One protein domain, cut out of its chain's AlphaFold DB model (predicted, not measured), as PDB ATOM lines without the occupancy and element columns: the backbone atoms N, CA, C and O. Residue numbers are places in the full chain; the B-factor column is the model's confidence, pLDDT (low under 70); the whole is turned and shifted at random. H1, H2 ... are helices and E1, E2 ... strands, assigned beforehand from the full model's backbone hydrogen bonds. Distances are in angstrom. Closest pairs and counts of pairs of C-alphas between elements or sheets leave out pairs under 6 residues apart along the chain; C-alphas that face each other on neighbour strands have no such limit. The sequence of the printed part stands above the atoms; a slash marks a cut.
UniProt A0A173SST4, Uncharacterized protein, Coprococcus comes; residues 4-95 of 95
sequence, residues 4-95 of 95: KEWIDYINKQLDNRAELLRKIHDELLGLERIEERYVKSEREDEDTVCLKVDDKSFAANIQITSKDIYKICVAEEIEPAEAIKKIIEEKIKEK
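This is residues 4 to 95 of the 95 residues of an uncharacterized protein of Coprococcus comes (UniProt A0A173SST4). A small sheet, the meander E1 E2 E3 with each strand the antiparallel neighbour of the one before, is covered on one face by H3 and the last residues of H1, making two layers. H2 packs on both helices, and residues 4 to 16 of H1 stick out as a long arm. The 92 printed residues, mixed helices and strands, run H1 E1 E2 E3 H2 H3. The whole is loose, radius of gyration of the C-alphas 15.7 A, spanning 60 by 24 by 16 A.

E2, residues 48 to 55, forms hairpins with E1, residues 39 to 45 (N 42 to O 50, 3.0 A), and E3, residues 58 to 65 (N 51 to O 62, 2.8 A). H3, residues 80 to 93, lies over E3; their closest C-alphas, Ile 62 and Lys 91, are 6.6 A apart. H1, residues 4 to 31, is on the same face; with residues 20 to 27 alone it touches H3, closest C-alphas Ile 24 and Pro 80, 5.6 A. H2, residues 66 to 76, touches H3 about perpendicular, 82 degrees, closest C-alphas Ile 69 and Ala 83, 5.6 A. Every O i to N i+4 pair in H1, H2 and H3 is within hydrogen-bond range.

H1 runs 40.9 A from C-alpha 4 at (7.155, 35.091, 34.077); H3 ends at C-alpha 93 at (52.367, 25.800, 19.492).

The printed part has no cut and no long link; residue 95 is under pLDDT 70.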
ATOM      1  N   LYS A   4       7.124  34.922  35.534       93.56
ATOM      2  CA  LYS A   4       7.155  35.091  34.077       93.56
ATOM      3  C   LYS A   4       8.532  35.569  33.611       93.56
ATOM      4  O   LYS A   4       9.099  34.965  32.717       93.56
ATOM      5  N   GLU A   5       9.104  36.558  34.292       93.06
ATOM      6  CA  GLU A   5      10.448  37.074  33.995       93.06
ATOM      7  C   GLU A   5      11.533  35.990  34.135       93.06
ATOM      8  O   GLU A   5      12.463  35.941  33.335       93.06
ATOM      9  N   TRP A   6      11.400  35.078  35.106       94.56
ATOM     10  CA  TRP A   6      12.288  33.913  35.217       94.56
ATOM     11  C   TRP A   6      12.142  32.933  34.051       94.56
ATOM     12  O   TRP A   6      13.149  32.446  33.542       94.56
ATOM     13  N   ILE A   7      10.909  32.639  33.632       94.06
ATOM     14  CA  ILE A   7      10.644  31.753  32.489       94.06
ATOM     15  C   ILE A   7      11.233  32.358  31.210       94.06
ATOM     16  O   ILE A   7      11.938  31.664  30.484       94.06
ATOM     17  N   ASP A   8      11.011  33.652  30.979       95.50
ATOM     18  CA  ASP A   8      11.534  34.362  29.810       95.50
ATOM     19  C   ASP A   8      13.071  34.362  29.800       95.50
ATOM     20  O   ASP A   8      13.690  34.105  28.767       95.50
ATOM     21  N   TYR A   9      13.704  34.578  30.960       95.06
ATOM     22  CA  TYR A   9      15.158  34.488  31.095       95.06
ATOM     23  C   TYR A   9      15.684  33.084  30.766       95.06
ATOM     24  O   TYR A   9      16.610  32.959  29.967       95.06
ATOM     25  N   ILE A  10      15.095  32.032  31.346       94.19
ATOM     26  CA  ILE A  10      15.524  30.643  31.113       94.19
ATOM     27  C   ILE A  10      15.372  30.273  29.637       94.19
ATOM     28  O   ILE A  10      16.311  29.738  29.055       94.19
ATOM     29  N   ASN A  11      14.233  30.603  29.021       94.62
ATOM     30  CA  ASN A  11      13.998  30.335  27.602       94.62
ATOM     31  C   ASN A  11      15.049  31.028  26.731       94.62
ATOM     32  O   ASN A  11      15.673  30.376  25.905       94.62
ATOM     33  N   LYS A  12      15.354  32.303  27.005       94.94
ATOM     34  CA  LYS A  12      16.408  33.029  26.285       94.94
ATOM     35  C   LYS A  12      17.783  32.364  26.422       94.94
ATOM     36  O   LYS A  12      18.526  32.294  25.449       94.94
ATOM     37  N   GLN A  13      18.140  31.875  27.614       93.00
ATOM     38  CA  GLN A  13      19.407  31.156  27.806       93.00
ATOM     39  C   GLN A  13      19.439  29.833  27.026       93.00
ATOM     40  O   GLN A  13      20.471  29.481  26.455       93.00
ATOM     41  N   LEU A  14      18.318  29.104  26.987       93.31
ATOM     42  CA  LEU A  14      18.194  27.858  26.229       93.31
ATOM     43  C   LEU A  14      18.267  28.097  24.719       93.31
ATOM     44  O   LEU A  14      18.989  27.370  24.040       93.31
ATOM     45  N   ASP A  15      17.594  29.131  24.214       95.25
ATOM     46  CA  ASP A  15      17.600  29.496  22.796       95.25
ATOM     47  C   ASP A  15      19.008  29.880  22.335       95.25
ATOM     48  O   ASP A  15      19.521  29.306  21.372       95.25
ATOM     49  N   ASN A  16      19.683  30.760  23.085       93.06
ATOM     50  CA  ASN A  16      21.067  31.148  22.806       93.06
ATOM     51  C   ASN A  16      22.003  29.930  22.793       93.06
ATOM     52  O   ASN A  16      22.879  29.809  21.936       93.06
ATOM     53  N   ARG A  17      21.818  29.000  23.739       93.81
ATOM     54  CA  ARG A  17      22.617  27.774  23.803       93.81
ATOM     55  C   ARG A  17      22.354  26.859  22.608       93.81
ATOM     56  O   ARG A  17      23.304  26.304  22.062       93.81
ATOM     57  N   ALA A  18      21.095  26.685  22.215       94.62
ATOM     58  CA  ALA A  18      20.722  25.859  21.072       94.62
ATOM     59  C   ALA A  18      21.242  26.445  19.753       94.62
ATOM     60  O   ALA A  18      21.692  25.701  18.884       94.62
ATOM     61  N   GLU A  19      21.216  27.771  19.610       96.38
ATOM     62  CA  GLU A  19      21.792  28.463  18.460       96.38
ATOM     63  C   GLU A  19      23.307  28.249  18.379       96.38
ATOM     64  O   GLU A  19      23.810  27.853  17.329       96.38
ATOM     65  N   LEU A  20      24.025  28.430  19.492       96.38
ATOM     66  CA  LEU A  20      25.472  28.225  19.525       96.38
ATOM     67  C   LEU A  20      25.851  26.777  19.184       96.38
ATOM     68  O   LEU A  20      26.740  26.558  18.370       96.38
ATOM     69  N   LEU A  21      25.152  25.788  19.751       95.69
ATOM     70  CA  LEU A  21      25.399  24.377  19.432       95.69
ATOM     71  C   LEU A  21      25.158  24.063  17.951       95.69
ATOM     72  O   LEU A  21      25.913  23.292  17.367       95.69
ATOM     73  N   ARG A  22      24.154  24.689  17.328       96.12
ATOM     74  CA  ARG A  22      23.898  24.534  15.891       96.12
ATOM     75  C   ARG A  22      25.044  25.096  15.053       96.12
ATOM     76  O   ARG A  22      25.546  24.390  14.192       96.12
ATOM     77  N   LYS A  23      25.506  26.312  15.364       97.00
ATOM     78  CA  LYS A  23      26.664  26.914  14.685       97.00
ATOM     79  C   LYS A  23      27.916  26.042  14.828       97.00
ATOM     80  O   LYS A  23      28.635  25.844  13.862       97.00
ATOM     81  N   ILE A  24      28.160  25.491  16.020       96.56
ATOM     82  CA  ILE A  24      29.279  24.567  16.261       96.56
ATOM     83  C   ILE A  24      29.161  23.325  15.374       96.56
ATOM     84  O   ILE A  24      30.145  22.913  14.769       96.56
ATOM     85  N   HIS A  25      27.967  22.739  15.283       94.25
ATOM     86  CA  HIS A  25      27.732  21.584  14.423       94.25
ATOM     87  C   HIS A  25      27.976  21.908  12.941       94.25
ATOM     88  O   HIS A  25      28.624  21.124  12.251       94.25
ATOM     89  N   ASP A  26      27.520  23.072  12.469       93.94
ATOM     90  CA  ASP A  26      27.736  23.522  11.091       93.94
ATOM     91  C   ASP A  26      29.237  23.686  10.772       93.94
ATOM     92  O   ASP A  26      29.696  23.249   9.716       93.94
ATOM     93  N   GLU A  27      30.023  24.243  11.700       94.81
ATOM     94  CA  GLU A  27      31.480  24.351  11.539       94.81
ATOM     95  C   GLU A  27      32.170  22.980  11.531       94.81
ATOM     96  O   GLU A  27      33.033  22.728  10.690       94.81
ATOM     97  N   LEU A  28      31.781  22.063  12.428       93.31
ATOM     98  CA  LEU A  28      32.323  20.700  12.435       93.31
ATOM     99  C   LEU A  28      32.039  19.985  11.108       93.31
ATOM    100  O   LEU A  28      32.960  19.423  10.518       93.31
ATOM    101  N   LEU A  29      30.815  20.092  10.577       91.50
ATOM    102  CA  LEU A  29      30.470  19.557   9.256       91.50
ATOM    103  C   LEU A  29      31.346  20.150   8.143       91.50
ATOM    104  O   LEU A  29      31.749  19.430   7.226       91.50
ATOM    105  N   GLY A  30      31.658  21.447   8.222       89.50
ATOM    106  CA  GLY A  30      32.573  22.118   7.296       89.50
ATOM    107  C   GLY A  30      34.000  21.565   7.362       89.50
ATOM    108  O   GLY A  30      34.682  21.482   6.339       89.50
ATOM    109  N   LEU A  31      34.434  21.125   8.544       89.00
ATOM    110  CA  LEU A  31      35.751  20.536   8.749       89.00
ATOM    111  C   LEU A  31      35.847  19.079   8.301       89.00
ATOM    112  O   LEU A  31      36.951  18.657   8.003       89.00
ATOM    113  N   GLU A  32      34.769  18.298   8.214       86.25
ATOM    114  CA  GLU A  32      34.808  16.833   7.998       86.25
ATOM    115  C   GLU A  32      35.364  16.349   6.651       86.25
ATOM    116  O   GLU A  32      35.577  15.150   6.473       86.25
ATOM    117  N   ARG A  33      35.555  17.243   5.675       77.38
ATOM    118  CA  ARG A  33      35.907  16.870   4.290       77.38
ATOM    119  C   ARG A  33      37.067  17.674   3.714       77.38
ATOM    120  O   ARG A  33      37.125  17.916   2.510       77.38
ATOM    121  N   ILE A  34      37.982  18.101   4.572       87.00
ATOM    122  CA  ILE A  34      39.208  18.771   4.162       87.00
ATOM    123  C   ILE A  34      40.194  17.695   3.716       87.00
ATOM    124  O   ILE A  34      40.682  16.902   4.521       87.00
ATOM    125  N   GLU A  35      40.507  17.687   2.425       83.50
ATOM    126  CA  GLU A  35      41.602  16.902   1.867       83.50
ATOM    127  C   GLU A  35      42.530  17.831   1.085       83.50
ATOM    128  O   GLU A  35      42.359  18.085  -0.105       83.50
ATOM    129  N   GLU A  36      43.518  18.359   1.796       85.81
ATOM    130  CA  GLU A  36      44.544  19.255   1.282       85.81
ATOM    131  C   GLU A  36      45.917  18.574   1.325       85.81
ATOM    132  O   GLU A  36      46.116  17.547   1.976       85.81
ATOM    133  N   ARG A  37      46.906  19.160   0.641       85.25
ATOM    134  CA  ARG A  37      48.243  18.555   0.465       85.25
ATOM    135  C   ARG A  37      48.898  18.064   1.768       85.25
ATOM    136  O   ARG A  37      49.594  17.054   1.730       85.25
ATOM    137  N   TYR A  38      48.704  18.788   2.869       87.00
ATOM    138  CA  TYR A  38      49.331  18.518   4.170       87.00
ATOM    139  C   TYR A  38      48.315  18.350   5.303       87.00
ATOM    140  O   TYR A  38      48.708  18.224   6.457       87.00
ATOM    141  N   VAL A  39      47.015  18.403   5.000       89.19
ATOM    142  CA  VAL A  39      45.951  18.352   6.006       89.19
ATOM    143  C   VAL A  39      44.859  17.429   5.510       89.19
ATOM    144  O   VAL A  39      44.295  17.641   4.439       89.19
ATOM    145  N   LYS A  40      44.537  16.422   6.312       91.62
ATOM    146  CA  LYS A  40      43.367  15.578   6.113       91.62
ATOM    147  C   LYS A  40      42.492  15.659   7.338       91.62
ATOM    148  O   LYS A  40      43.001  15.571   8.451       91.62
ATOM    149  N   SER A  41      41.196  15.783   7.142       93.00
ATOM    150  CA  SER A  41      40.240  15.671   8.225       93.00
ATOM    151  C   SER A  41      39.421  14.398   8.114       93.00
ATOM    152  O   SER A  41      39.213  13.850   7.033       93.00
ATOM    153  N   GLU A  42      38.983  13.909   9.263       91.06
ATOM    154  CA  GLU A  42      38.129  12.739   9.358       91.06
ATOM    155  C   GLU A  42      37.180  12.921  10.541       91.06
ATOM    156  O   GLU A  42      37.590  13.379  11.614       91.06
ATOM    157  N   ARG A  43      35.904  12.582  10.340       90.62
ATOM    158  CA  ARG A  43      34.942  12.531  11.440       90.62
ATOM    159  C   ARG A  43      35.252  11.319  12.311       90.62
ATOM    160  O   ARG A  43      35.269  10.202  11.801       90.62
ATOM    161  N   GLU A  44      35.455  11.536  13.605       89.81
ATOM    162  CA  GLU A  44      35.605  10.436  14.568       89.81
ATOM    163  C   GLU A  44      34.248  10.031  15.153       89.81
ATOM    164  O   GLU A  44      33.931   8.844  15.217       89.81
ATOM    165  N   ASP A  45      33.422  11.014  15.521       90.88
ATOM    166  CA  ASP A  45      32.051  10.818  15.998       90.88
ATOM    167  C   ASP A  45      31.163  12.046  15.701       90.88
ATOM    168  O   ASP A  45      31.567  12.976  15.002       90.88
ATOM    169  N   GLU A  46      29.915  12.043  16.179       85.69
ATOM    170  CA  GLU A  46      28.952  13.130  15.940       85.69
ATOM    171  C   GLU A  46      29.457  14.504  16.418       85.69
ATOM    172  O   GLU A  46      29.151  15.520  15.793       85.69
ATOM    173  N   ASP A  47      30.286  14.533  17.459       92.44
ATOM    174  CA  ASP A  47      30.754  15.735  18.144       92.44
ATOM    175  C   ASP A  47      32.248  16.023  17.919       92.44
ATOM    176  O   ASP A  47      32.766  17.003  18.462       92.44
ATOM    177  N   THR A  48      32.942  15.193  17.135       93.88
ATOM    178  CA  THR A  48      34.405  15.205  17.043       93.88
ATOM    179  C   THR A  48      34.910  15.068  15.610       93.88
ATOM    180  O   THR A  48      34.598  14.109  14.898       93.88
ATOM    181  N   VAL A  49      35.797  15.989  15.229       94.69
ATOM    182  CA  VAL A  49      36.573  15.939  13.985       94.69
ATOM    183  C   VAL A  49      38.059  15.924  14.315       94.69
ATOM    184  O   VAL A  49      38.538  16.707  15.135       94.69
ATOM    185  N   CYS A  50      38.803  15.049  13.652       93.62
ATOM    186  CA  CYS A  50      40.248  14.950  13.793       93.62
ATOM    187  C   CYS A  50      40.932  15.510  12.546       93.62
ATOM    188  O   CYS A  50      40.655  15.071  11.430       93.62
ATOM    189  N   LEU A  51      41.833  16.475  12.734       92.81
ATOM    190  CA  LEU A  51      42.697  17.008  11.686       92.81
ATOM    191  C   LEU A  51      44.076  16.359  11.791       92.81
ATOM    192  O   LEU A  51      44.811  16.574  12.755       92.81
ATOM    193  N   LYS A  52      44.443  15.588  10.774       91.19
ATOM    194  CA  LYS A  52      45.778  15.030  10.571       91.19
ATOM    195  C   LYS A  52      46.575  16.023   9.735       91.19
ATOM    196  O   LYS A  52      46.313  16.180   8.543       91.19
ATOM    197  N   VAL A  53      47.523  16.702  10.364       88.75
ATOM    198  CA  VAL A  53      48.478  17.594   9.703       88.75
ATOM    199  C   VAL A  53      49.787  16.834   9.549       88.75
ATOM    200  O   VAL A  53      50.345  16.385  10.547       88.75
ATOM    201  N   ASP A  54      50.263  16.680   8.318       86.38
ATOM    202  CA  ASP A  54      51.530  16.017   7.996       86.38
ATOM    203  C   ASP A  54      52.284  16.850   6.955       86.38
ATOM    204  O   ASP A  54      52.031  16.773   5.751       86.38
ATOM    205  N   ASP A  55      53.185  17.698   7.444       80.75
ATOM    206  CA  ASP A  55      54.170  18.427   6.653       80.75
ATOM    207  C   ASP A  55      55.575  17.901   6.986       80.75
ATOM    208  O   ASP A  55      55.827  17.347   8.055       80.75
ATOM    209  N   LYS A  56      56.541  18.113   6.089       77.19
ATOM    210  CA  LYS A  56      57.915  17.585   6.173       77.19
ATOM    211  C   LYS A  56      58.615  17.855   7.509       77.19
ATOM    212  O   LYS A  56      59.547  17.136   7.858       77.19
ATOM    213  N   SER A  57      58.218  18.911   8.213       77.44
ATOM    214  CA  SER A  57      58.769  19.345   9.498       77.44
ATOM    215  C   SER A  57      57.836  19.130  10.693       77.44
ATOM    216  O   SER A  57      58.259  19.367  11.821       77.44
ATOM    217  N   PHE A  58      56.579  18.730  10.480       78.12
ATOM    218  CA  PHE A  58      55.560  18.702  11.526       78.12
ATOM    219  C   PHE A  58      54.468  17.678  11.223       78.12
ATOM    220  O   PHE A  58      53.758  17.796  10.229       78.12
ATOM    221  N   ALA A  59      54.282  16.734  12.142       84.06
ATOM    222  CA  ALA A  59      53.148  15.821  12.132       84.06
ATOM    223  C   ALA A  59      52.340  15.980  13.427       84.06
ATOM    224  O   ALA A  59      52.888  15.867  14.534       84.06
ATOM    225  N   ALA A  60      51.037  16.229  13.318       87.62
ATOM    226  CA  ALA A  60      50.133  16.307  14.459       87.62
ATOM    227  C   ALA A  60      48.726  15.824  14.118       87.62
ATOM    228  O   ALA A  60      48.227  16.024  13.017       87.62
ATOM    229  N   ASN A  61      48.081  15.245  15.129       90.31
ATOM    230  CA  ASN A  61      46.662  14.935  15.111       90.31
ATOM    231  C   ASN A  61      45.980  15.903  16.076       90.31
ATOM    232  O   ASN A  61      46.274  15.895  17.273       90.31
ATOM    233  N   ILE A  62      45.130  16.770  15.540       92.19
ATOM    234  CA  ILE A  62      44.418  17.805  16.280       92.19
ATOM    235  C   ILE A  62      42.965  17.363  16.384       92.19
ATOM    236  O   ILE A  62      42.239  17.355  15.393       92.19
ATOM    237  N   GLN A  63      42.548  16.987  17.587       94.12
ATOM    238  CA  GLN A  63      41.165  16.635  17.870       94.12
ATOM    239  C   GLN A  63      40.375  17.902  18.203       94.12
ATOM    240  O   GLN A  63      40.759  18.663  19.094       94.12
ATOM    241  N   ILE A  64      39.278  18.124  17.487       94.94
ATOM    242  CA  ILE A  64      38.381  19.264  17.662       94.94
ATOM    243  C   ILE A  64      37.023  18.715  18.090       94.94
ATOM    244  O   ILE A  64      36.390  17.977  17.336       94.94
ATOM    245  N   THR A  65      36.583  19.074  19.298       96.19
ATOM    246  CA  THR A  65      35.313  18.603  19.869       96.19
ATOM    247  C   THR A  65      34.309  19.744  20.022       96.19
ATOM    248  O   THR A  65      34.679  20.868  20.379       96.19
ATOM    249  N   SER A  66      33.019  19.450  19.840       95.94
ATOM    250  CA  SER A  66      31.926  20.407  20.063       95.94
ATOM    251  C   SER A  66      31.965  21.000  21.478       95.94
ATOM    252  O   SER A  66      31.725  22.193  21.680       95.94
ATOM    253  N   LYS A  67      32.353  20.184  22.466       96.06
ATOM    254  CA  LYS A  67      32.509  20.577  23.869       96.06
ATOM    255  C   LYS A  67      33.605  21.620  24.078       96.06
ATOM    256  O   LYS A  67      33.396  22.550  24.858       96.06
ATOM    257  N   ASP A  68      34.765  21.456  23.450       96.31
ATOM    258  CA  ASP A  68      35.880  22.387  23.636       96.31
ATOM    259  C   ASP A  68      35.628  23.702  22.901       96.31
ATOM    260  O   ASP A  68      35.819  24.764  23.495       96.31
ATOM    261  N   ILE A  69      35.051  23.641  21.694       97.19
ATOM    262  CA  ILE A  69      34.574  24.834  20.981       97.19
ATOM    263  C   ILE A  69      33.567  25.595  21.854       97.19
ATOM    264  O   ILE A  69      33.737  26.787  22.101       97.19
ATOM    265  N   TYR A  70      32.554  24.905  22.392       97.06
ATOM    266  CA  TYR A  70      31.522  25.523  23.229       97.06
ATOM    267  C   TYR A  70      32.104  26.226  24.458       97.06
ATOM    268  O   TYR A  70      31.713  27.351  24.771       97.06
ATOM    269  N   LYS A  71      33.045  25.584  25.164       96.81
ATOM    270  CA  LYS A  71      33.692  26.186  26.338       96.81
ATOM    271  C   LYS A  71      34.405  27.485  25.984       96.81
ATOM    272  O   LYS A  71      34.253  28.451  26.726       96.81
ATOM    273  N   ILE A  72      35.152  27.507  24.880       97.12
ATOM    274  CA  ILE A  72      35.885  28.695  24.433       97.12
ATOM    275  C   ILE A  72      34.900  29.791  24.014       97.12
ATOM    276  O   ILE A  72      35.018  30.922  24.477       97.12
ATOM    277  N   CYS A  73      33.874  29.458  23.225       97.25
ATOM    278  CA  CYS A  73      32.841  30.414  22.820       97.25
ATOM    279  C   CYS A  73      32.156  31.087  24.015       97.25
ATOM    280  O   CYS A  73      31.941  32.293  23.997       97.25
ATOM    281  N   VAL A  74      31.823  30.324  25.063       95.25
ATOM    282  CA  VAL A  74      31.177  30.868  26.270       95.25
ATOM    283  C   VAL A  74      32.157  31.649  27.144       95.25
ATOM    284  O   VAL A  74      31.778  32.676  27.698       95.25
ATOM    285  N   ALA A  75      33.392  31.169  27.303       96.31
ATOM    286  CA  ALA A  75      34.379  31.811  28.170       96.31
ATOM    287  C   ALA A  75      34.902  33.132  27.592       96.31
ATOM    288  O   ALA A  75      35.200  34.052  28.349       96.31
ATOM    289  N   GLU A  76      35.023  33.207  26.269       96.06
ATOM    290  CA  GLU A  76      35.668  34.324  25.578       96.06
ATOM    291  C   GLU A  76      34.700  35.157  24.730       96.06
ATOM    292  O   GLU A  76      35.123  36.134  24.120       96.06
ATOM    293  N   GLU A  77      33.417  34.788  24.698       94.75
ATOM    294  CA  GLU A  77      32.368  35.460  23.920       94.75
ATOM    295  C   GLU A  77      32.718  35.582  22.422       94.75
ATOM    296  O   GLU A  77      32.537  36.629  21.799       94.75
ATOM    297  N   ILE A  78      33.223  34.491  21.830       96.62
ATOM    298  CA  ILE A  78      33.627  34.427  20.414       96.62
ATOM    299  C   ILE A  78      32.803  33.426  19.598       96.62
ATOM    300  O   ILE A  78      32.216  32.484  20.131       96.62
ATOM    301  N   GLU A  79      32.801  33.607  18.276       97.12
ATOM    302  CA  GLU A  79      32.135  32.698  17.338       97.12
ATOM    303  C   GLU A  79      32.892  31.358  17.188       97.12
ATOM    304  O   GLU A  79      34.121  31.321  17.325       97.12
ATOM    305  N   PRO A  80      32.187  30.257  16.855       97.50
ATOM    306  CA  PRO A  80      32.775  28.918  16.737       97.50
ATOM    307  C   PRO A  80      34.005  28.813  15.827       97.50
ATOM    308  O   PRO A  80      34.976  28.161  16.204       97.50
ATOM    309  N   ALA A  81      34.015  29.495  14.678       96.12
ATOM    310  CA  ALA A  81      35.157  29.492  13.762       96.12
ATOM    311  C   ALA A  81      36.448  30.044  14.407       96.12
ATOM    312  O   ALA A  81      37.534  29.492  14.218       96.12
ATOM    313  N   GLU A  82      36.339  31.100  15.220       96.88
ATOM    314  CA  GLU A  82      37.492  31.686  15.916       96.88
ATOM    315  C   GLU A  82      37.961  30.776  17.064       96.88
ATOM    316  O   GLU A  82      39.161  30.604  17.275       96.88
ATOM    317  N   ALA A  83      37.026  30.128  17.767       97.38
ATOM    318  CA  ALA A  83      37.350  29.130  18.784       97.38
ATOM    319  C   ALA A  83      38.093  27.919  18.191       97.38
ATOM    320  O   ALA A  83      39.106  27.487  18.740       97.38
ATOM    321  N   ILE A  84      37.652  27.414  17.035       95.88
ATOM    322  CA  ILE A  84      38.332  26.342  16.291       95.88
ATOM    323  C   ILE A  84      39.764  26.745  15.939       95.88
ATOM    324  O   ILE A  84      40.706  25.986  16.176       95.88
ATOM    325  N   LYS A  85      39.948  27.957  15.406       95.19
ATOM    326  CA  LYS A  85      41.271  28.478  15.060       95.19
ATOM    327  C   LYS A  85      42.197  28.516  16.276       95.19
ATOM    328  O   LYS A  85      43.345  28.092  16.164       95.19
ATOM    329  N   LYS A  86      41.701  28.949  17.440       95.56
ATOM    330  CA  LYS A  86      42.472  28.930  18.694       95.56
ATOM    331  C   LYS A  86      42.894  27.523  19.101       95.56
ATOM    332  O   LYS A  86      44.074  27.325  19.372       95.56
ATOM    333  N   ILE A  87      41.982  26.548  19.058       94.19
ATOM    334  CA  ILE A  87      42.297  25.139  19.360       94.19
ATOM    335  C   ILE A  87      43.445  24.643  18.470       94.19
ATOM    336  O   ILE A  87      44.405  24.043  18.956       94.19
ATOM    337  N   ILE A  88      43.367  24.914  17.163       91.81
ATOM    338  CA  ILE A  88      44.402  24.519  16.201       91.81
ATOM    339  C   ILE A  88      45.730  25.224  16.510       91.81
ATOM    340  O   ILE A  88      46.771  24.572  16.572       91.81
ATOM    341  N   GLU A  89      45.709  26.541  16.729       91.94
ATOM    342  CA  GLU A  89      46.911  27.320  17.035       91.94
ATOM    343  C   GLU A  89      47.614  26.852  18.313       91.94
ATOM    344  O   GLU A  89      48.841  26.748  18.327       91.94
ATOM    345  N   GLU A  90      46.866  26.574  19.380       90.69
ATOM    346  CA  GLU A  90      47.415  26.062  20.638       90.69
ATOM    347  C   GLU A  90      48.077  24.700  20.430       90.69
ATOM    348  O   GLU A  90      49.225  24.505  20.828       90.69
ATOM    349  N   LYS A  91      47.413  23.785  19.716       87.38
ATOM    350  CA  LYS A  91      47.939  22.439  19.448       87.38
ATOM    351  C   LYS A  91      49.182  22.436  18.562       87.38
ATOM    352  O   LYS A  91      50.025  21.552  18.705       87.38
ATOM    353  N   ILE A  92      49.307  23.412  17.665       85.00
ATOM    354  CA  ILE A  92      50.522  23.603  16.867       85.00
ATOM    355  C   ILE A  92      51.653  24.181  17.730       85.00
ATOM    356  O   ILE A  92      52.783  23.726  17.602       85.00
ATOM    357  N   LYS A  93      51.366  25.145  18.620       82.75
ATOM    358  CA  LYS A  93      52.367  25.800  19.492       82.75
ATOM    359  C   LYS A  93      52.851  24.927  20.658       82.75
ATOM    360  O   LYS A  93      53.915  25.198  21.202       82.75
ATOM    361  N   GLU A  94      52.084  23.915  21.067       75.50
ATOM    362  CA  GLU A  94      52.477  22.941  22.102       75.50
ATOM    363  C   GLU A  94      53.647  22.020  21.677       75.50
ATOM    364  O   GLU A  94      54.167  21.282  22.518       75.50
ATOM    365  N   LYS A  95      54.065  22.044  20.403       60.31
ATOM    366  CA  LYS A  95      55.168  21.246  19.842       60.31
ATOM    367  C   LYS A  95      56.336  22.112  19.383       60.31
ATOM    368  O   LYS A  95      57.478  21.618  19.520       60.31
TER     369      LYS A  95